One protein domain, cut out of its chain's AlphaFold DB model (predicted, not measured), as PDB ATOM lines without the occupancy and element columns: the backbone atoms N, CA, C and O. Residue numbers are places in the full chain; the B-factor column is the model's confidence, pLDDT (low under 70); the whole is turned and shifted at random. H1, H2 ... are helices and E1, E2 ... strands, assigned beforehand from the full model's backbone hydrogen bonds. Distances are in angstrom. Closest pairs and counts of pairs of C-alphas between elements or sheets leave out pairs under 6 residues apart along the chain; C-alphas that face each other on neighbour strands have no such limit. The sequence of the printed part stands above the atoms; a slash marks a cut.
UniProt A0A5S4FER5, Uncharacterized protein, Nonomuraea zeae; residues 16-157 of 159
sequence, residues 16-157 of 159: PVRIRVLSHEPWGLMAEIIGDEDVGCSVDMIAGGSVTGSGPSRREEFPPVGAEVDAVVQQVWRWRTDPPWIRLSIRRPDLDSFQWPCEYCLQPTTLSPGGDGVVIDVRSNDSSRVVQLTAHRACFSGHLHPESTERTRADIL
ATOM      1  N   PRO A  16     192.787 243.551 210.615       93.62
ATOM      2  CA  PRO A  16     193.669 244.053 209.575       93.62
ATOM      3  C   PRO A  16     193.116 245.361 209.003       93.62
ATOM      4  O   PRO A  16     191.917 245.490 208.750       93.62
ATOM      5  N   VAL A  17     194.005 246.321 208.779       94.94
ATOM      6  CA  VAL A  17     193.707 247.620 208.171       94.94
ATOM      7  C   VAL A  17     194.818 247.995 207.195       94.94
ATOM      8  O   VAL A  17     195.928 247.463 207.260       94.94
ATOM      9  N   ARG A  18     194.540 248.940 206.300       96.94
ATOM     10  CA  ARG A  18     195.558 249.542 205.438       96.94
ATOM     11  C   ARG A  18     195.786 250.977 205.873       96.94
ATOM     12  O   ARG A  18     194.822 251.703 206.108       96.94
ATOM     13  N   ILE A  19     197.046 251.375 205.976       97.00
ATOM     14  CA  ILE A  19     197.413 252.711 206.440       97.00
ATOM     15  C   ILE A  19     198.294 253.448 205.455       97.00
ATOM     16  O   ILE A  19     199.017 252.821 204.682       97.00
ATOM     17  N   ARG A  20     198.284 254.778 205.550       97.25
ATOM     18  CA  ARG A  20     199.246 255.664 204.895       97.25
ATOM     19  C   ARG A  20     200.131 256.330 205.942       97.25
ATOM     20  O   ARG A  20     199.633 256.878 206.922       97.25
ATOM     21  N   VAL A  21     201.448 256.281 205.747       96.62
ATOM     22  CA  VAL A  21     202.408 256.919 206.662       96.62
ATOM     23  C   VAL A  21     202.392 258.432 206.457       96.62
ATOM     24  O   VAL A  21     202.647 258.907 205.352       96.62
ATOM     25  N   LEU A  22     202.151 259.188 207.526       96.12
ATOM     26  CA  LEU A  22     202.063 260.652 207.497       96.12
ATOM     27  C   LEU A  22     203.369 261.327 207.919       96.12
ATOM     28  O   LEU A  22     203.826 262.266 207.269       96.12
ATOM     29  N   SER A  23     203.985 260.852 209.000       94.81
ATOM     30  CA  SER A  23     205.260 261.373 209.494       94.81
ATOM     31  C   SER A  23     206.044 260.304 210.246       94.81
ATOM     32  O   SER A  23     205.509 259.283 210.688       94.81
ATOM     33  N   HIS A  24     207.346 260.548 210.379       92.38
ATOM     34  CA  HIS A  24     208.219 259.781 211.259       92.38
ATOM     35  C   HIS A  24     208.407 260.532 212.561       92.38
ATOM     36  O   HIS A  24     208.724 261.718 212.557       92.38
ATOM     37  N   GLU A  25     208.311 259.806 213.662       89.25
ATOM     38  CA  GLU A  25     208.493 260.344 214.999       89.25
ATOM     39  C   GLU A  25     209.693 259.690 215.696       89.25
ATOM     40  O   GLU A  25     210.182 258.627 215.291       89.25
ATOM     41  N   PRO A  26     210.216 260.295 216.778       83.50
ATOM     42  CA  PRO A  26     211.251 259.679 217.601       83.50
ATOM     43  C   PRO A  26     210.866 258.337 218.207       83.50
ATOM     44  O   PRO A  26     211.771 257.631 218.611       83.50
ATOM     45  N   TRP A  27     209.578 258.002 218.287       82.38
ATOM     46  CA  TRP A  27     209.053 256.775 218.894       82.38
ATOM     47  C   TRP A  27     208.418 255.810 217.872       82.38
ATOM     48  O   TRP A  27     208.139 254.659 218.206       82.38
ATOM     49  N   GLY A  28     208.206 256.235 216.622       89.81
ATOM     50  CA  GLY A  28     207.475 255.440 215.638       89.81
ATOM     51  C   GLY A  28     206.973 256.254 214.452       89.81
ATOM     52  O   GLY A  28     207.724 257.045 213.883       89.81
ATOM     53  N   LEU A  29     205.718 256.031 214.065       92.06
ATOM     54  CA  LEU A  29     205.094 256.599 212.871       92.06
ATOM     55  C   LEU A  29     203.728 257.183 213.209       92.06
ATOM     56  O   LEU A  29     202.922 256.534 213.879       92.06
ATOM     57  N   MET A  30     203.445 258.355 212.652       95.06
ATOM     58  CA  MET A  30     202.073 258.824 212.501       95.06
ATOM     59  C   MET A  30     201.503 258.247 211.215       95.06
ATOM     60  O   MET A  30     202.196 258.184 210.194       95.06
ATOM     61  N   ALA A  31     200.241 257.844 211.256       95.50
ATOM     62  CA  ALA A  31     199.560 257.286 210.105       95.50
ATOM     63  C   ALA A  31     198.090 257.709 210.082       95.50
ATOM     64  O   ALA A  31     197.557 258.232 211.062       95.50
ATOM     65  N   GLU A  32     197.439 257.440 208.963       95.44
ATOM     66  CA  GLU A  32     195.983 257.433 208.838       95.44
ATOM     67  C   GLU A  32     195.526 256.067 208.333       95.44
ATOM     68  O   GLU A  32     196.253 255.399 207.585       95.44
ATOM     69  N   ILE A  33     194.329 255.654 208.741       95.06
ATOM     70  CA  ILE A  33     193.676 254.459 208.215       95.06
ATOM     71  C   ILE A  33     192.949 254.854 206.934       95.06
ATOM     72  O   ILE A  33     192.144 255.782 206.927       95.06
ATOM     73  N   ILE A  34     193.247 254.160 205.837       94.31
ATOM     74  CA  ILE A  34     192.647 254.455 204.533       94.31
ATOM     75  C   ILE A  34     191.163 254.083 204.575       94.31
ATOM     76  O   ILE A  34     190.832 252.920 204.810       94.31
ATOM     77  N   GLY A  35     190.292 255.054 204.296       90.00
ATOM     78  CA  GLY A  35     188.836 254.936 204.398       90.00
ATOM     79  C   GLY A  35     188.247 255.383 205.740       90.00
ATOM     80  O   GLY A  35     187.025 255.474 205.841       90.00
ATOM     81  N   ASP A  36     189.088 255.683 206.733       87.88
ATOM     82  CA  ASP A  36     188.701 256.156 208.067       87.88
ATOM     83  C   ASP A  36     189.671 257.259 208.544       87.88
ATOM     84  O   ASP A  36     190.223 257.215 209.648       87.88
ATOM     85  N   GLU A  37     189.916 258.256 207.687       84.25
ATOM     86  CA  GLU A  37     190.967 259.268 207.876       84.25
ATOM     87  C   GLU A  37     190.729 260.216 209.069       84.25
ATOM     88  O   GLU A  37     191.669 260.838 209.566       84.25
ATOM     89  N   ASP A  38     189.496 260.299 209.576       82.25
ATOM     90  CA  ASP A  38     189.141 261.124 210.742       82.25
ATOM     91  C   ASP A  38     189.583 260.504 212.085       82.25
ATOM     92  O   ASP A  38     189.466 261.134 213.142       82.25
ATOM     93  N   VAL A  39     190.091 259.267 212.072       83.62
ATOM     94  CA  VAL A  39     190.542 258.557 213.272       83.62
ATOM     95  C   VAL A  39     192.059 258.649 213.416       83.62
ATOM     96  O   VAL A  39     192.825 258.114 212.615       83.62
ATOM     97  N   GLY A  40     192.509 259.279 214.503       87.12
ATOM     98  CA  GLY A  40     193.931 259.386 214.813       87.12
ATOM     99  C   GLY A  40     194.567 258.021 215.076       87.12
ATOM    100  O   GLY A  40     194.081 257.249 215.910       87.12
ATOM    101  N   CYS A  41     195.671 257.718 214.390       92.62
ATOM    102  CA  CYS A  41     196.392 256.470 214.599       92.62
ATOM    103  C   CYS A  41     197.915 256.617 214.519       92.62
ATOM    104  O   CYS A  41     198.473 257.557 213.948       92.62
ATOM    105  N   SER A  42     198.606 255.662 215.134       93.56
ATOM    106  CA  SER A  42     200.064 255.616 215.139       93.56
ATOM    107  C   SER A  42     200.594 254.196 215.244       93.56
ATOM    108  O   SER A  42     199.985 253.345 215.897       93.56
ATOM    109  N   VAL A  43     201.791 253.981 214.711       90.94
ATOM    110  CA  VAL A  43     202.568 252.757 214.912       90.94
ATOM    111  C   VAL A  43     203.705 253.074 215.876       90.94
ATOM    112  O   VAL A  43     204.562 253.901 215.576       90.94
ATOM    113  N   ASP A  44     203.731 252.419 217.029       84.44
ATOM    114  CA  ASP A  44     204.827 252.559 217.989       84.44
ATOM    115  C   ASP A  44     205.866 251.467 217.736       84.44
ATOM    116  O   ASP A  44     205.576 250.274 217.832       84.44
ATOM    117  N   MET A  45     207.070 251.887 217.364       73.19
ATOM    118  CA  MET A  45     208.105 250.997 216.835       73.19
ATOM    119  C   MET A  45     209.287 250.829 217.791       73.19
ATOM    120  O   MET A  45     210.084 249.903 217.619       73.19
ATOM    121  N   ILE A  46     209.399 251.710 218.792       62.66
ATOM    122  CA  ILE A  46     210.538 251.767 219.714       62.66
ATOM    123  C   ILE A  46     210.163 251.273 221.109       62.66
ATOM    124  O   ILE A  46     211.019 250.705 221.794       62.66
ATOM    125  N   ALA A  47     208.907 251.412 221.545       52.03
ATOM    126  CA  ALA A  47     208.516 250.806 222.808       52.03
ATOM    127  C   ALA A  47     208.577 249.276 222.688       52.03
ATOM    128  O   ALA A  47     207.919 248.673 221.841       52.03
ATOM    129  N   GLY A  48     209.318 248.631 223.596       47.56
ATOM    130  CA  GLY A  48     209.404 247.172 223.754       47.56
ATOM    131  C   GLY A  48     208.094 246.494 224.187       47.56
ATOM    132  O   GLY A  48     208.128 245.466 224.849       47.56
ATOM    133  N   GLY A  49     206.944 247.077 223.851       44.75
ATOM    134  CA  GLY A  49     205.603 246.596 224.163       44.75
ATOM    135  C   GLY A  49     204.989 245.727 223.066       44.75
ATOM    136  O   GLY A  49     203.765 245.622 223.004       44.75
ATOM    137  N   SER A  50     205.797 245.128 222.184       50.28
ATOM    138  CA  SER A  50     205.333 243.973 221.411       50.28
ATOM    139  C   SER A  50     205.127 242.847 222.404       50.28
ATOM    140  O   SER A  50     206.088 242.227 222.855       50.28
ATOM    141  N   VAL A  51     203.876 242.564 222.744       50.44
ATOM    142  CA  VAL A  51     203.536 241.347 223.494       50.44
ATOM    143  C   VAL A  51     204.061 240.108 222.751       50.44
ATOM    144  O   VAL A  51     204.463 239.131 223.372       50.44
ATOM    145  N   THR A  52     204.164 240.193 221.424       50.56
ATOM    146  CA  THR A  52     204.709 239.170 220.524       50.56
ATOM    147  C   THR A  52     206.240 239.039 220.534       50.56
ATOM    148  O   THR A  52     206.794 238.301 219.724       50.56
ATOM    149  N   GLY A  53     206.962 239.740 221.419       47.59
ATOM    150  CA  GLY A  53     208.406 239.543 221.617       47.59
ATOM    151  C   GLY A  53     209.309 240.089 220.504       47.59
ATOM    152  O   GLY A  53     210.522 239.886 220.538       47.59
ATOM    153  N   SER A  54     208.753 240.805 219.525       54.78
ATOM    154  CA  SER A  54     209.552 241.487 218.505       54.78
ATOM    155  C   SER A  54     210.319 242.654 219.146       54.78
ATOM    156  O   SER A  54     209.723 243.508 219.811       54.78
ATOM    157  N   GLY A  55     211.644 242.685 218.974       56.06
ATOM    158  CA  GLY A  55     212.516 243.736 219.513       56.06
ATOM    159  C   GLY A  55     212.175 245.144 218.992       56.06
ATOM    160  O   GLY A  55     211.282 245.302 218.156       56.06
ATOM    161  N   PRO A  56     212.843 246.200 219.488       61.56
ATOM    162  CA  PRO A  56     212.672 247.543 218.942       61.56
ATOM    163  C   PRO A  56     213.086 247.552 217.467       61.56
ATOM    164  O   PRO A  56     214.149 247.034 217.118       61.56
ATOM    165  N   SER A  57     212.247 248.127 216.608       64.25
ATOM    166  CA  SER A  57     212.586 248.292 215.195       64.25
ATOM    167  C   SER A  57     213.580 249.431 215.051       64.25
ATOM    168  O   SER A  57     213.497 250.441 215.759       64.25
ATOM    169  N   ARG A  58     214.527 249.284 214.128       68.25
ATOM    170  CA  ARG A  58     215.450 250.378 213.828       68.25
ATOM    171  C   ARG A  58     214.753 251.401 212.937       68.25
ATOM    172  O   ARG A  58     213.902 251.044 212.128       68.25
ATOM    173  N   ARG A  59     215.110 252.680 213.069       69.50
ATOM    174  CA  ARG A  59     214.483 253.755 212.281       69.50
ATOM    175  C   ARG A  59     214.677 253.542 210.774       69.50
ATOM    176  O   ARG A  59     213.825 253.941 209.994       69.50
ATOM    177  N   GLU A  60     215.756 252.880 210.361       73.00
ATOM    178  CA  GLU A  60     216.015 252.534 208.959       73.00
ATOM    179  C   GLU A  60     215.014 251.515 208.384       73.00
ATOM    180  O   GLU A  60     214.907 251.387 207.168       73.00
ATOM    181  N   GLU A  61     214.273 250.802 209.235       78.50
ATOM    182  CA  GLU A  61     213.245 249.826 208.842       78.50
ATOM    183  C   GLU A  61     211.860 250.474 208.687       78.50
ATOM    184  O   GLU A  61     210.888 249.799 208.349       78.50
ATOM    185  N   PHE A  62     211.743 251.777 208.960       86.56
ATOM    186  CA  PHE A  62     210.469 252.478 208.890       86.56
ATOM    187  C   PHE A  62     210.055 252.665 207.425       86.56
ATOM    188  O   PHE A  62     210.854 253.163 206.626       86.56
ATOM    189  N   PRO A  63     208.805 252.333 207.051       91.62
ATOM    190  CA  PRO A  63     208.293 252.664 205.729       91.62
ATOM    191  C   PRO A  63     208.377 254.179 205.479       91.62
ATOM    192  O   PRO A  63     208.198 254.964 206.418       91.62
ATOM    193  N   PRO A  64     208.648 254.625 204.242       93.94
ATOM    194  CA  PRO A  64     208.783 256.047 203.950       93.94
ATOM    195  C   PRO A  64     207.450 256.788 204.125       93.94
ATOM    196  O   PRO A  64     206.376 256.205 203.997       93.94
ATOM    197  N   VAL A  65     207.519 258.097 204.388       96.00
ATOM    198  CA  VAL A  65     206.328 258.963 204.405       96.00
ATOM    199  C   VAL A  65     205.612 258.893 203.054       96.00
ATOM    200  O   VAL A  65     206.250 258.924 202.002       96.00
ATOM    201  N   GLY A  66     204.286 258.775 203.091       96.69
ATOM    202  CA  GLY A  66     203.425 258.561 201.932       96.69
ATOM    203  C   GLY A  66     203.285 257.097 201.505       96.69
ATOM    204  O   GLY A  66     202.455 256.810 200.646       96.69
ATOM    205  N   ALA A  67     204.050 256.163 202.084       97.12
ATOM    206  CA  ALA A  67     203.871 254.743 201.805       97.12
ATOM    207  C   ALA A  67     202.529 254.241 202.336       97.12
ATOM    208  O   ALA A  67     202.121 254.589 203.446       97.12
ATOM    209  N   GLU A  68     201.902 253.362 201.561       97.50
ATOM    210  CA  GLU A  68     200.777 252.565 202.024       97.50
ATOM    211  C   GLU A  68     201.250 251.177 202.430       97.50
ATOM    212  O   GLU A  68     201.925 250.497 201.653       97.50
ATOM    213  N   VAL A  69     200.891 250.751 203.637       95.75
ATOM    214  CA  VAL A  69     201.290 249.452 204.181       95.75
ATOM    215  C   VAL A  69     200.127 248.788 204.904       95.75
ATOM    216  O   VAL A  69     199.211 249.456 205.387       95.75
ATOM    217  N   ASP A  70     200.176 247.461 204.975       96.56
ATOM    218  CA  ASP A  70     199.248 246.693 205.796       96.56
ATOM    219  C   ASP A  70     199.634 246.838 207.273       96.56
ATOM    220  O   ASP A  70     200.814 246.831 207.638       96.56
ATOM    221  N   ALA A  71     198.622 246.967 208.123       95.00
ATOM    222  CA  ALA A  71     198.763 247.058 209.563       95.00
ATOM    223  C   ALA A  71     197.685 246.216 210.255       95.00
ATOM    224  O   ALA A  71     196.684 245.821 209.658       95.00
ATOM    225  N   VAL A  72     197.877 245.968 211.543       93.88
ATOM    226  CA  VAL A  72     196.867 245.373 212.415       93.88
ATOM    227  C   VAL A  72     196.569 246.315 213.571       93.88
ATOM    228  O   VAL A  72     197.475 246.943 214.129       93.88
ATOM    229  N   VAL A  73     195.294 246.421 213.940       93.00
ATOM    230  CA  VAL A  73     194.872 247.144 215.140       93.00
ATOM    231  C   VAL A  73     195.441 246.435 216.361       93.00
ATOM    232  O   VAL A  73     195.121 245.279 216.626       93.00
ATOM    233  N   GLN A  74     196.290 247.131 217.111       90.94
ATOM    234  CA  GLN A  74     196.888 246.604 218.330       90.94
ATOM    235  C   GLN A  74     196.036 246.961 219.549       90.94
ATOM    236  O   GLN A  74     195.727 246.102 220.371       90.94
ATOM    237  N   GLN A  75     195.673 248.240 219.682       89.31
ATOM    238  CA  GLN A  75     194.867 248.758 220.788       89.31
ATOM    239  C   GLN A  75     194.008 249.933 220.324       89.31
ATOM    240  O   GLN A  75     194.441 250.737 219.501       89.31
ATOM    241  N   VAL A  76     192.830 250.082 220.930       88.62
ATOM    242  CA  VAL A  76     191.944 251.234 220.721       88.62
ATOM    243  C   VAL A  76     191.820 252.006 222.034       88.62
ATOM    244  O   VAL A  76     191.252 251.524 223.015       88.62
ATOM    245  N   TRP A  77     192.376 253.214 222.087       83.69
ATOM    246  CA  TRP A  77     192.340 254.080 223.263       83.69
ATOM    247  C   TRP A  77     191.137 255.021 223.199       83.69
ATOM    248  O   TRP A  77     191.239 256.168 222.778       83.69
ATOM    249  N   ARG A  78     189.987 254.524 223.666       78.00
ATOM    250  CA  ARG A  78     188.715 255.275 223.682       78.00
ATOM    251  C   ARG A  78     188.551 256.220 224.873       78.00
ATOM    252  O   ARG A  78     187.779 257.165 224.821       78.00
ATOM    253  N   TRP A  79     189.220 255.930 225.991       68.56
ATOM    254  CA  TRP A  79     189.022 256.656 227.256       68.56
ATOM    255  C   TRP A  79     190.203 257.543 227.653       68.56
ATOM    256  O   TRP A  79     190.065 258.378 228.547       68.56
ATOM    257  N   ARG A  80     191.372 257.326 227.042       66.69
ATOM    258  CA  ARG A  80     192.635 257.956 227.447       66.69
ATOM    259  C   ARG A  80     192.942 259.232 226.661       66.69
ATOM    260  O   ARG A  80     193.711 260.054 227.150       66.69
ATOM    261  N   THR A  81     192.345 259.400 225.484       61.88
ATOM    262  CA  THR A  81     192.548 260.542 224.584       61.88
ATOM    263  C   THR A  81     191.209 261.017 224.023       61.88
ATOM    264  O   THR A  81     190.302 260.210 223.826       61.88
ATOM    265  N   ASP A  82     191.096 262.324 223.792       69.19
ATOM    266  CA  ASP A  82     190.005 262.950 223.041       69.19
ATOM    267  C   ASP A  82     190.653 263.849 221.967       69.19
ATOM    268  O   ASP A  82     191.315 264.826 222.338       69.19
ATOM    269  N   PRO A  83     190.585 263.488 220.669       74.81
ATOM    270  CA  PRO A  83     189.815 262.379 220.095       74.81
ATOM    271  C   PRO A  83     190.375 260.976 220.437       74.81
ATOM    272  O   PRO A  83     191.526 260.845 220.877       74.81
ATOM    273  N   PRO A  84     189.574 259.909 220.243       78.94
ATOM    274  CA  PRO A  84     190.033 258.525 220.350       78.94
ATOM    275  C   PRO A  84     191.274 258.250 219.489       78.94
ATOM    276  O   PRO A  84     191.432 258.831 218.416       78.94
ATOM    277  N   TRP A  85     192.141 257.345 219.949       87.75
ATOM    278  CA  TRP A  85     193.406 257.038 219.275       87.75
ATOM    279  C   TRP A  85     193.598 255.539 219.057       87.75
ATOM    280  O   TRP A  85     193.342 254.740 219.960       87.75
ATOM    281  N   ILE A  86     194.099 255.146 217.887       91.44
ATOM    282  CA  ILE A  86     194.380 253.746 217.556       91.44
ATOM    283  C   ILE A  86     195.885 253.504 217.509       91.44
ATOM    284  O   ILE A  86     196.630 254.145 216.767       91.44
ATOM    285  N   ARG A  87     196.337 252.513 218.278       92.00
ATOM    286  CA  ARG A  87     197.689 251.973 218.160       92.00
ATOM    287  C   ARG A  87     197.674 250.804 217.188       92.00
ATOM    288  O   ARG A  87     196.868 249.885 217.329       92.00
ATOM    289  N   LEU A  88     198.588 250.838 216.231       93.38
ATOM    290  CA  LEU A  88     198.728 249.853 215.170       93.38
ATOM    291  C   LEU A  88     200.076 249.131 215.264       93.38
ATOM    292  O   LEU A  88     201.032 249.654 215.839       93.38
ATOM    293  N   SER A  89     200.162 247.963 214.632       91.06
ATOM    294  CA  SER A  89     201.425 247.285 214.336       91.06
ATOM    295  C   SER A  89     201.540 246.979 212.847       91.06
ATOM    296  O   SER A  89     200.576 246.550 212.222       91.06
ATOM    297  N   ILE A  90     202.734 247.175 212.290       91.50
ATOM    298  CA  ILE A  90     203.101 246.782 210.916       91.50
ATOM    299  C   ILE A  90     204.069 245.592 210.906       91.50
ATOM    300  O   ILE A  90     204.678 245.262 209.889       91.50
ATOM    301  N   ARG A  91     204.296 244.978 212.071       86.62
ATOM    302  CA  ARG A  91     205.291 243.919 212.229       86.62
ATOM    303  C   ARG A  91     204.768 242.637 211.616       86.62
ATOM    304  O   ARG A  91     203.634 242.243 211.871       86.62
ATOM    305  N   ARG A  92     205.627 241.943 210.868       87.06
ATOM    306  CA  ARG A  92     205.231 240.720 210.164       87.06
ATOM    307  C   ARG A  92     204.581 239.662 211.075       87.06
ATOM    308  O   ARG A  92     203.519 239.186 210.693       87.06
ATOM    309  N   PRO A  93     205.113 239.352 212.278       86.50
ATOM    310  CA  PRO A  93     204.463 238.398 213.177       86.50
ATOM    311  C   PRO A  93     203.050 238.819 213.595       86.50
ATOM    312  O   PRO A  93     202.160 237.980 213.656       86.50
ATOM    313  N   ASP A  94     202.834 240.114 213.830       88.75
ATOM    314  CA  ASP A  94     201.533 240.646 214.246       88.75
ATOM    315  C   ASP A  94     200.527 240.634 213.084       88.75
ATOM    316  O   ASP A  94     199.344 240.392 213.298       88.75
ATOM    317  N   LEU A  95     200.997 240.857 211.851       89.88
ATOM    318  CA  LEU A  95     200.180 240.746 210.639       89.88
ATOM    319  C   LEU A  95     199.761 239.298 210.351       89.88
ATOM    320  O   LEU A  95     198.644 239.067 209.897       89.88
ATOM    321  N   ASP A  96     200.652 238.335 210.600       89.38
ATOM    322  CA  ASP A  96     200.382 236.916 210.360       89.38
ATOM    323  C   ASP A  96     199.481 236.315 211.459       89.38
ATOM    324  O   ASP A  96     198.578 235.531 211.168       89.38
ATOM    325  N   SER A  97     199.721 236.664 212.729       90.69
ATOM    326  CA  SER A  97     198.943 236.188 213.877       90.69
ATOM    327  C   SER A  97     199.097 237.137 215.067       90.69
ATOM    328  O   SER A  97     200.016 237.020 215.881       90.69
ATOM    329  N   PHE A  98     198.174 238.089 215.192       92.38
ATOM    330  CA  PHE A  98     198.179 239.039 216.292       92.38
ATOM    331  C   PHE A  98     197.776 238.354 217.597       92.38
ATOM    332  O   PHE A  98     196.664 237.831 217.729       92.38
ATOM    333  N   GLN A  99     198.688 238.393 218.568       92.56
ATOM    334  CA  GLN A  99     198.479 237.845 219.900       92.56
ATOM    335  C   GLN A  99     198.522 238.931 220.968       92.56
ATOM    336  O   GLN A  99     199.314 239.875 220.908       92.56
ATOM    337  N   TRP A 100     197.694 238.751 221.990       91.38
ATOM    338  CA  TRP A 100     197.612 239.636 223.146       91.38
ATOM    339  C   TRP A 100     197.469 238.812 224.430       91.38
ATOM    340  O   TRP A 100     196.980 237.683 224.355       91.38
ATOM    341  N   PRO A 101     197.873 239.304 225.613       92.69
ATOM    342  CA  PRO A 101     197.674 238.560 226.843       92.69
ATOM    343  C   PRO A 101     196.179 238.498 227.155       92.69
ATOM    344  O   PRO A 101     195.467 239.498 227.058       92.69
ATOM    345  N   CYS A 102     195.705 237.323 227.545       94.62
ATOM    346  CA  CYS A 102     194.373 237.166 228.104       94.62
ATOM    347  C   CYS A 102     194.298 237.840 229.480       94.62
ATOM    348  O   CYS A 102     195.079 237.512 230.368       94.62
ATOM    349  N   GLU A 103     193.316 238.710 229.695       94.69
ATOM    350  CA  GLU A 103     193.115 239.440 230.957       94.69
ATOM    351  C   GLU A 103     192.790 238.516 232.150       94.69
ATOM    352  O   GLU A 103     192.909 238.923 233.302       94.69
ATOM    353  N   TYR A 104     192.410 237.255 231.905       94.81
ATOM    354  CA  TYR A 104     192.115 236.288 232.970       94.81
ATOM    355  C   TYR A 104     193.313 235.423 233.374       94.81
ATOM    356  O   TYR A 104     193.527 235.189 234.561       94.81
ATOM    357  N   CYS A 105     194.068 234.891 232.409       95.62
ATOM    358  CA  CYS A 105     195.131 233.909 232.674       95.62
ATOM    359  C   CYS A 105     196.531 234.384 232.261       95.62
ATOM    360  O   CYS A 105     197.511 233.668 232.476       95.62
ATOM    361  N   LEU A 106     196.624 235.567 231.647       94.38
ATOM    362  CA  LEU A 106     197.836 236.209 231.130       94.38
ATOM    363  C   LEU A 106     198.581 235.429 230.038       94.38
ATOM    364  O   LEU A 106     199.592 235.912 229.532       94.38
ATOM    365  N   GLN A 107     198.091 234.253 229.632       95.62
ATOM    366  CA  GLN A 107     198.642 233.536 228.485       95.62
ATOM    367  C   GLN A 107     198.245 234.240 227.177       95.62
ATOM    368  O   GLN A 107     197.171 234.852 227.124       95.62
ATOM    369  N   PRO A 108     199.072 234.161 226.120       93.25
ATOM    370  CA  PRO A 108     198.728 234.730 224.822       93.25
ATOM    371  C   PRO A 108     197.432 234.131 224.261       93.25
ATOM    372  O   PRO A 108     197.235 232.917 224.302       93.25
ATOM    373  N   THR A 109     196.560 234.979 223.722       94.06
ATOM    374  CA  THR A 109     195.383 234.606 222.928       94.06
ATOM    375  C   THR A 109     195.495 235.227 221.543       94.06
ATOM    376  O   THR A 109     196.035 236.325 221.397       94.06
ATOM    377  N   THR A 110     195.013 234.521 220.522       93.75
ATOM    378  CA  THR A 110     195.083 234.980 219.130       93.75
ATOM    379  C   THR A 110     193.820 235.752 218.772       93.75
ATOM    380  O   THR A 110     192.720 235.214 218.891       93.75
ATOM    381  N   LEU A 111     193.978 236.996 218.314       92.38
ATOM    382  CA  LEU A 111     192.874 237.888 217.923       92.38
ATOM    383  C   LEU A 111     192.716 238.052 216.411       92.38
ATOM    384  O   LEU A 111     191.738 238.636 215.954       92.38
ATOM    385  N   SER A 112     193.653 237.525 215.623       87.12
ATOM    386  CA  SER A 112     193.465 237.386 214.178       87.12
ATOM    387  C   SER A 112     192.311 236.420 213.852       87.12
ATOM    388  O   SER A 112     191.972 235.567 214.681       87.12
ATOM    389  N   PRO A 113     191.716 236.502 212.645       82.50
ATOM    390  CA  PRO A 113     190.650 235.595 212.217       82.50
ATOM    391  C   PRO A 113     190.987 234.113 212.441       82.50
ATOM    392  O   PRO A 113     192.088 233.665 212.130       82.50
ATOM    393  N   GLY A 114     190.031 233.352 212.986       84.25
ATOM    394  CA  GLY A 114     190.222 231.945 213.366       84.25
ATOM    395  C   GLY A 114     190.948 231.731 214.702       84.25
ATOM    396  O   GLY A 114     191.120 230.589 215.125       84.25
ATOM    397  N   GLY A 115     191.356 232.809 215.376       89.81
ATOM    398  CA  GLY A 115     191.939 232.776 216.711       89.81
ATOM    399  C   GLY A 115     190.953 232.383 217.816       89.81
ATOM    400  O   GLY A 115     189.737 232.295 217.625       89.81
ATOM    401  N   ASP A 116     191.500 232.142 219.005       92.75
ATOM    402  CA  ASP A 116     190.759 231.729 220.200       92.75
ATOM    403  C   ASP A 116     190.365 232.894 221.118       92.75
ATOM    404  O   ASP A 116     189.728 232.681 222.156       92.75
ATOM    405  N   GLY A 117     190.738 234.118 220.750       92.62
ATOM    406  CA  GLY A 117     190.495 235.313 221.533       92.62
ATOM    407  C   GLY A 117     189.145 235.963 221.260       92.62
ATOM    408  O   GLY A 117     188.551 235.828 220.190       92.62
ATOM    409  N   VAL A 118     188.663 236.691 222.258       91.94
ATOM    410  CA  VAL A 118     187.498 237.569 222.187       91.94
ATOM    411  C   VAL A 118     187.872 238.947 222.718       91.94
ATOM    412  O   VAL A 118     188.671 239.074 223.650       91.94
ATOM    413  N   VAL A 119     187.269 239.976 222.125       90.88
ATOM    414  CA  VAL A 119     187.378 241.369 222.562       90.88
ATOM    415  C   VAL A 119     186.054 241.765 223.204       90.88
ATOM    416  O   VAL A 119     184.991 241.558 222.623       90.88
ATOM    417  N   ILE A 120     186.118 242.313 224.413       89.25
ATOM    418  CA  ILE A 120     184.955 242.651 225.232       89.25
ATOM    419  C   ILE A 120     184.993 244.146 225.526       89.25
ATOM    420  O   ILE A 120     185.892 244.630 226.211       89.25
ATOM    421  N   ASP A 121     183.981 244.865 225.055       86.75
ATOM    422  CA  ASP A 121     183.757 246.260 225.415       86.75
ATOM    423  C   ASP A 121     182.911 246.339 226.695       86.75
ATOM    424  O   ASP A 121     181.737 245.967 226.727       86.75
ATOM    425  N   VAL A 122     183.502 246.867 227.761       85.31
ATOM    426  CA  VAL A 122     182.865 247.099 229.058       85.31
ATOM    427  C   VAL A 122     182.472 248.564 229.176       85.31
ATOM    428  O   VAL A 122     183.281 249.469 228.954       85.31
ATOM    429  N   ARG A 123     181.216 248.812 229.554       83.44
ATOM    430  CA  ARG A 123     180.642 250.155 229.695       83.44
ATOM    431  C   ARG A 123     179.946 250.289 231.039       83.44
ATOM    432  O   ARG A 123     179.298 249.350 231.494       83.44
ATOM    433  N   SER A 124     180.039 251.470 231.640       82.75
ATOM    434  CA  SER A 124     179.213 251.822 232.797       82.75
ATOM    435  C   SER A 124     177.927 252.506 232.341       82.75
ATOM    436  O   SER A 124     177.936 253.280 231.384       82.75
ATOM    437  N   ASN A 125     176.810 252.264 233.030       81.69
ATOM    438  CA  ASN A 125     175.517 252.854 232.664       81.69
ATOM    439  C   ASN A 125     175.485 254.389 232.819       81.69
ATOM    440  O   ASN A 125     174.670 255.066 232.190       81.69
ATOM    441  N   ASP A 126     176.371 254.944 233.639       83.50
ATOM    442  CA  ASP A 126     176.508 256.376 233.910       83.50
ATOM    443  C   ASP A 126     177.621 257.055 233.092       83.50
ATOM    444  O   ASP A 126     177.859 258.251 233.247       83.50
ATOM    445  N   SER A 127     178.288 256.322 232.194       73.44
ATOM    446  CA  SER A 127     179.408 256.833 231.408       73.44
ATOM    447  C   SER A 127     179.241 256.550 229.918       73.44
ATOM    448  O   SER A 127     178.680 255.535 229.513       73.44
ATOM    449  N   SER A 128     179.762 257.448 229.082       70.75
ATOM    450  CA  SER A 128     180.003 257.178 227.659       70.75
ATOM    451  C   SER A 128     181.329 256.451 227.417       70.75
ATOM    452  O   SER A 128     181.622 256.077 226.286       70.75
ATOM    453  N   ARG A 129     182.146 256.253 228.462       73.00
ATOM    454  CA  ARG A 129     183.458 255.612 228.343       73.00
ATOM    455  C   ARG A 129     183.323 254.107 228.150       73.00
ATOM    456  O   ARG A 129     182.482 253.454 228.768       73.00
ATOM    457  N   VAL A 130     184.227 253.576 227.338       78.50
ATOM    458  CA  VAL A 130     184.362 252.149 227.059       78.50
ATOM    459  C   VAL A 130     185.761 251.710 227.471       78.50
ATOM    460  O   VAL A 130     186.751 252.351 227.111       78.50
ATOM    461  N   VAL A 131     185.838 250.626 228.233       81.81
ATOM    462  CA  VAL A 131     187.084 249.904 228.504       81.81
ATOM    463  C   VAL A 131     187.045 248.623 227.701       81.81
ATOM    464  O   VAL A 131     186.020 247.954 227.668       81.81
ATOM    465  N   GLN A 132     188.155 248.281 227.065       86.12
ATOM    466  CA  GLN A 132     188.257 247.063 226.284       86.12
ATOM    467  C   GLN A 132     189.097 246.033 227.030       86.12
ATOM    468  O   GLN A 132     190.144 246.373 227.580       86.12
ATOM    469  N   LEU A 133     188.621 244.795 227.044       89.62
ATOM    470  CA  LEU A 133     189.304 243.643 227.618       89.62
ATOM    471  C   LEU A 133     189.484 242.580 226.543       89.62
ATOM    472  O   LEU A 133     188.609 242.385 225.700       89.62
ATOM    473  N   THR A 134     190.591 241.856 226.624       92.62
ATOM    474  CA  THR A 134     190.889 240.745 225.725       92.62
ATOM    475  C   THR A 134     190.975 239.455 226.520       92.62
ATOM    476  O   THR A 134     191.609 239.407 227.569       92.62
ATOM    477  N   ALA A 135     190.370 238.377 226.039       94.69
ATOM    478  CA  ALA A 135     190.385 237.104 226.747       94.69
ATOM    479  C   ALA A 135     190.417 235.925 225.785       94.69
ATOM    480  O   ALA A 135     189.864 236.012 224.694       94.69
ATOM    481  N   HIS A 136     190.950 234.783 226.226       94.81
ATOM    482  CA  HIS A 136     190.565 233.515 225.610       94.81
ATOM    483  C   HIS A 136     189.056 233.342 225.736       94.81
ATOM    484  O   HIS A 136     188.486 233.553 226.812       94.81
ATOM    485  N   ARG A 137     188.426 232.845 224.678       92.06
ATOM    486  CA  ARG A 137     187.010 232.468 224.669       92.06
ATOM    487  C   ARG A 137     186.649 231.527 225.817       92.06
ATOM    488  O   ARG A 137     185.672 231.759 226.522       92.06
ATOM    489  N   ALA A 138     187.483 230.513 226.057       91.75
ATOM    490  CA  ALA A 138     187.286 229.553 227.142       91.75
ATOM    491  C   ALA A 138     187.400 230.204 228.532       91.75
ATOM    492  O   ALA A 138     186.595 229.914 229.416       91.75
ATOM    493  N   CYS A 139     188.359 231.118 228.725       94.56
ATOM    494  CA  CYS A 139     188.484 231.858 229.981       94.56
ATOM    495  C   CYS A 139     187.266 232.752 230.218       94.56
ATOM    496  O   CYS A 139     186.722 232.739 231.320       94.56
ATOM    497  N   PHE A 140     186.812 233.479 229.194       93.12
ATOM    498  CA  PHE A 140     185.610 234.305 229.278       93.12
ATOM    499  C   PHE A 140     184.372 233.465 229.624       93.12
ATOM    500  O   PHE A 140     183.708 233.741 230.621       93.12
ATOM    501  N   SER A 141     184.120 232.383 228.876       91.94
ATOM    502  CA  SER A 141     183.011 231.447 229.121       91.94
ATOM    503  C   SER A 141     183.049 230.866 230.545       91.94
ATOM    504  O   SER A 141     182.026 230.786 231.229       91.94
ATOM    505  N   GLY A 142     184.247 230.548 231.050       92.38
ATOM    506  CA  GLY A 142     184.463 230.052 232.411       92.38
ATOM    507  C   GLY A 142     184.097 231.041 233.524       92.38
ATOM    508  O   GLY A 142     183.676 230.599 234.591       92.38
ATOM    509  N   HIS A 143     184.200 232.351 233.271       92.12
ATOM    510  CA  HIS A 143     183.880 233.408 234.243       92.12
ATOM    511  C   HIS A 143     182.417 233.875 234.199       92.12
ATOM    512  O   HIS A 143     181.985 234.624 235.075       92.12
ATOM    513  N   LEU A 144     181.630 233.437 233.213       91.69
ATOM    514  CA  LEU A 144     180.197 233.722 233.163       91.69
ATOM    515  C   LEU A 144     179.424 232.866 234.175       91.69
ATOM    516  O   LEU A 144     179.757 231.701 234.410       91.69
ATOM    517  N   HIS A 145     178.336 233.422 234.722       91.50
ATOM    518  CA  HIS A 145     177.439 232.693 235.625       91.50
ATOM    519  C   HIS A 145     177.007 231.350 234.999       91.50
ATOM    520  O   HIS A 145     176.686 231.343 233.809       91.50
ATOM    521  N   PRO A 146     176.965 230.230 235.751       88.12
ATOM    522  CA  PRO A 146     176.682 228.904 235.191       88.12
ATOM    523  C   PRO A 146     175.377 228.813 234.391       88.12
ATOM    524  O   PRO A 146     175.316 228.102 233.396       88.12
ATOM    525  N   GLU A 147     174.356 229.570 234.796       90.50
ATOM    526  CA  GLU A 147     173.043 229.613 234.131       90.50
ATOM    527  C   GLU A 147     172.943 230.672 233.017       90.50
ATOM    528  O   GLU A 147     171.877 230.882 232.445       90.50
ATOM    529  N   SER A 148     174.033 231.383 232.713       90.25
ATOM    530  CA  SER A 148     174.029 232.407 231.669       90.25
ATOM    531  C   SER A 148     173.962 231.782 230.279       90.25
ATOM    532  O   SER A 148     174.829 230.992 229.895       90.25
ATOM    533  N   THR A 149     172.998 232.224 229.470       87.06
ATOM    534  CA  THR A 149     172.906 231.873 228.043       87.06
ATOM    535  C   THR A 149     174.101 232.374 227.231       87.06
ATOM    536  O   THR A 149     174.377 231.860 226.148       87.06
ATOM    537  N   GLU A 150     174.839 233.357 227.754       87.25
ATOM    538  CA  GLU A 150     176.035 233.892 227.102       87.25
ATOM    539  C   GLU A 150     177.198 232.892 227.093       87.25
ATOM    540  O   GLU A 150     178.101 233.045 226.280       87.25
ATOM    541  N   ARG A 151     177.167 231.830 227.916       85.31
ATOM    542  CA  ARG A 151     178.179 230.756 227.875       85.31
ATOM    543  C   ARG A 151     178.172 230.035 226.531       85.31
ATOM    544  O   ARG A 151     179.195 229.952 225.864       85.31
ATOM    545  N   THR A 152     176.993 229.598 226.088       80.38
ATOM    546  CA  THR A 152     176.831 228.936 224.786       80.38
ATOM    547  C   THR A 152     177.185 229.869 223.635       80.38
ATOM    548  O   THR A 152     177.779 229.433 222.653       80.38
ATOM    549  N   ARG A 153     176.848 231.162 223.754       80.75
ATOM    550  CA  ARG A 153     177.216 232.168 222.751       80.75
ATOM    551  C   ARG A 153     178.721 232.375 222.693       80.75
ATOM    552  O   ARG A 153     179.260 232.411 221.597       80.75
ATOM    553  N   ALA A 154     179.389 232.460 223.843       80.94
ATOM    554  CA  ALA A 154     180.836 232.587 223.909       80.94
ATOM    555  C   ALA A 154     181.518 231.444 223.152       80.94
ATOM    556  O   ALA A 154     182.393 231.718 222.343       80.94
ATOM    557  N   ASP A 155     181.075 230.198 223.337       71.88
ATOM    558  CA  ASP A 155     181.705 229.010 222.745       71.88
ATOM    559  C   ASP A 155     181.617 228.948 221.201       71.88
ATOM    560  O   ASP A 155     182.477 228.336 220.556       71.88
ATOM    561  N   ILE A 156     180.623 229.611 220.594       78.00
ATOM    562  CA  ILE A 156     180.433 229.654 219.131       78.00
ATOM    563  C   ILE A 156     181.045 230.887 218.454       78.00
ATOM    564  O   ILE A 156     181.086 230.932 217.226       78.00
ATOM    565  N   LEU A 157     181.510 231.893 219.207       70.75
ATOM    566  CA  LEU A 157     182.141 233.080 218.616       70.75
ATOM    567  C   LEU A 157     183.337 232.645 217.760       70.75
ATOM    568  O   LEU A 157     184.252 232.034 218.285       70.75
TER     569      LEU A 157
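This is residues 16 to 157 of the 159 residues of an uncharacterized protein of Nonomuraea zeae (UniProt A0A5S4FER5). A closed barrel of five strands, E1 to E5, makes one end of an elongated model, with the short helix H1 outside it. From there a small hairpin, E6 and E7, leads to a long two-stranded hairpin, E8 and E9, and a helical hairpin, H2 and H3, makes the opposite end. The printed part has 142 residues, with three named helices and nine named strands in the order E1 E2 E3 E4 E5 H1 E6 E7 E8 E9 H2 H3; the class is mixed, helices and strands. The barrel is mixed and the two other sheets are antiparallel. The whole is compact by its radius of gyration of the C-alphas, 16.7 A, yet its spans are 54 by 34 by 25 A.

E1, residues 16 to 24, begins at C-alpha 16 (193.669, 244.053, 209.575), is 21.5 A long and bends by 60 degrees at residue 20. E2 is residues 28 to 33. E3, residues 36 to 44, bends by 86 degrees at residue 39. E4, residues 68 to 77, is 22.9 A long and bends by 69 degrees at residue 74. E5 is residues 85 to 89, H1 92 to 96, E6 99 to 101 and E7 108 to 110. E8, residues 117 to 123, is 19.6 A long, and E9, residues 130 to 136, is 19.7 A long. H2 is residues 137 to 143; H3, residues 150 to 156, ends at C-alpha 156 (180.433, 229.654, 219.131).

Round the barrel run E1 E2 E3 E5 E4 and back to E1. E1 E2 E3 form a meander, each strand the antiparallel neighbour of the one before; with E4, antiparallel to E1, they form a Greek key. N 20 and O 32 of E1 and E2 are 2.9 A apart, N 29 and O 43 of E2 and E3 2.9 A, and N 17 and O 71 of E1 and E4 2.9 A. E3 and E5 are parallel, with N 86 and O 40 at 2.9 A; E5 and E4 are an antiparallel hairpin, with N 74 and O 87 at 2.8 A. H1 is on the barrel, at a height of 8.5 A over the sheet. In the hairpin of E6 and E7, N 109 and O 100 are 2.8 A apart; in that of E8 and E9, N 122 and O 131 are 2.7 A apart. The closest C-alphas of E7 and E8 are those of Thr 109 and Gly 117, 5.1 A apart. H2 and H3 touch, closest at the C-alphas of Ser 141 and Arg 151, 5.0 A, at a shallow tilt of 16 degrees, opposite ways. Every O i to N i+4 pair is within hydrogen-bond range in H1 and H2, and 2 of 3 in H3.

The C-alphas farthest apart are those of Glu 60 and Glu 147, 54.8 A. The printed part has no cut. The link from E3 to E4, 23 residues, is long. Mean pLDDT of the printed part is 85.1; residues 46 to 59 and 79 to 82 are under 70.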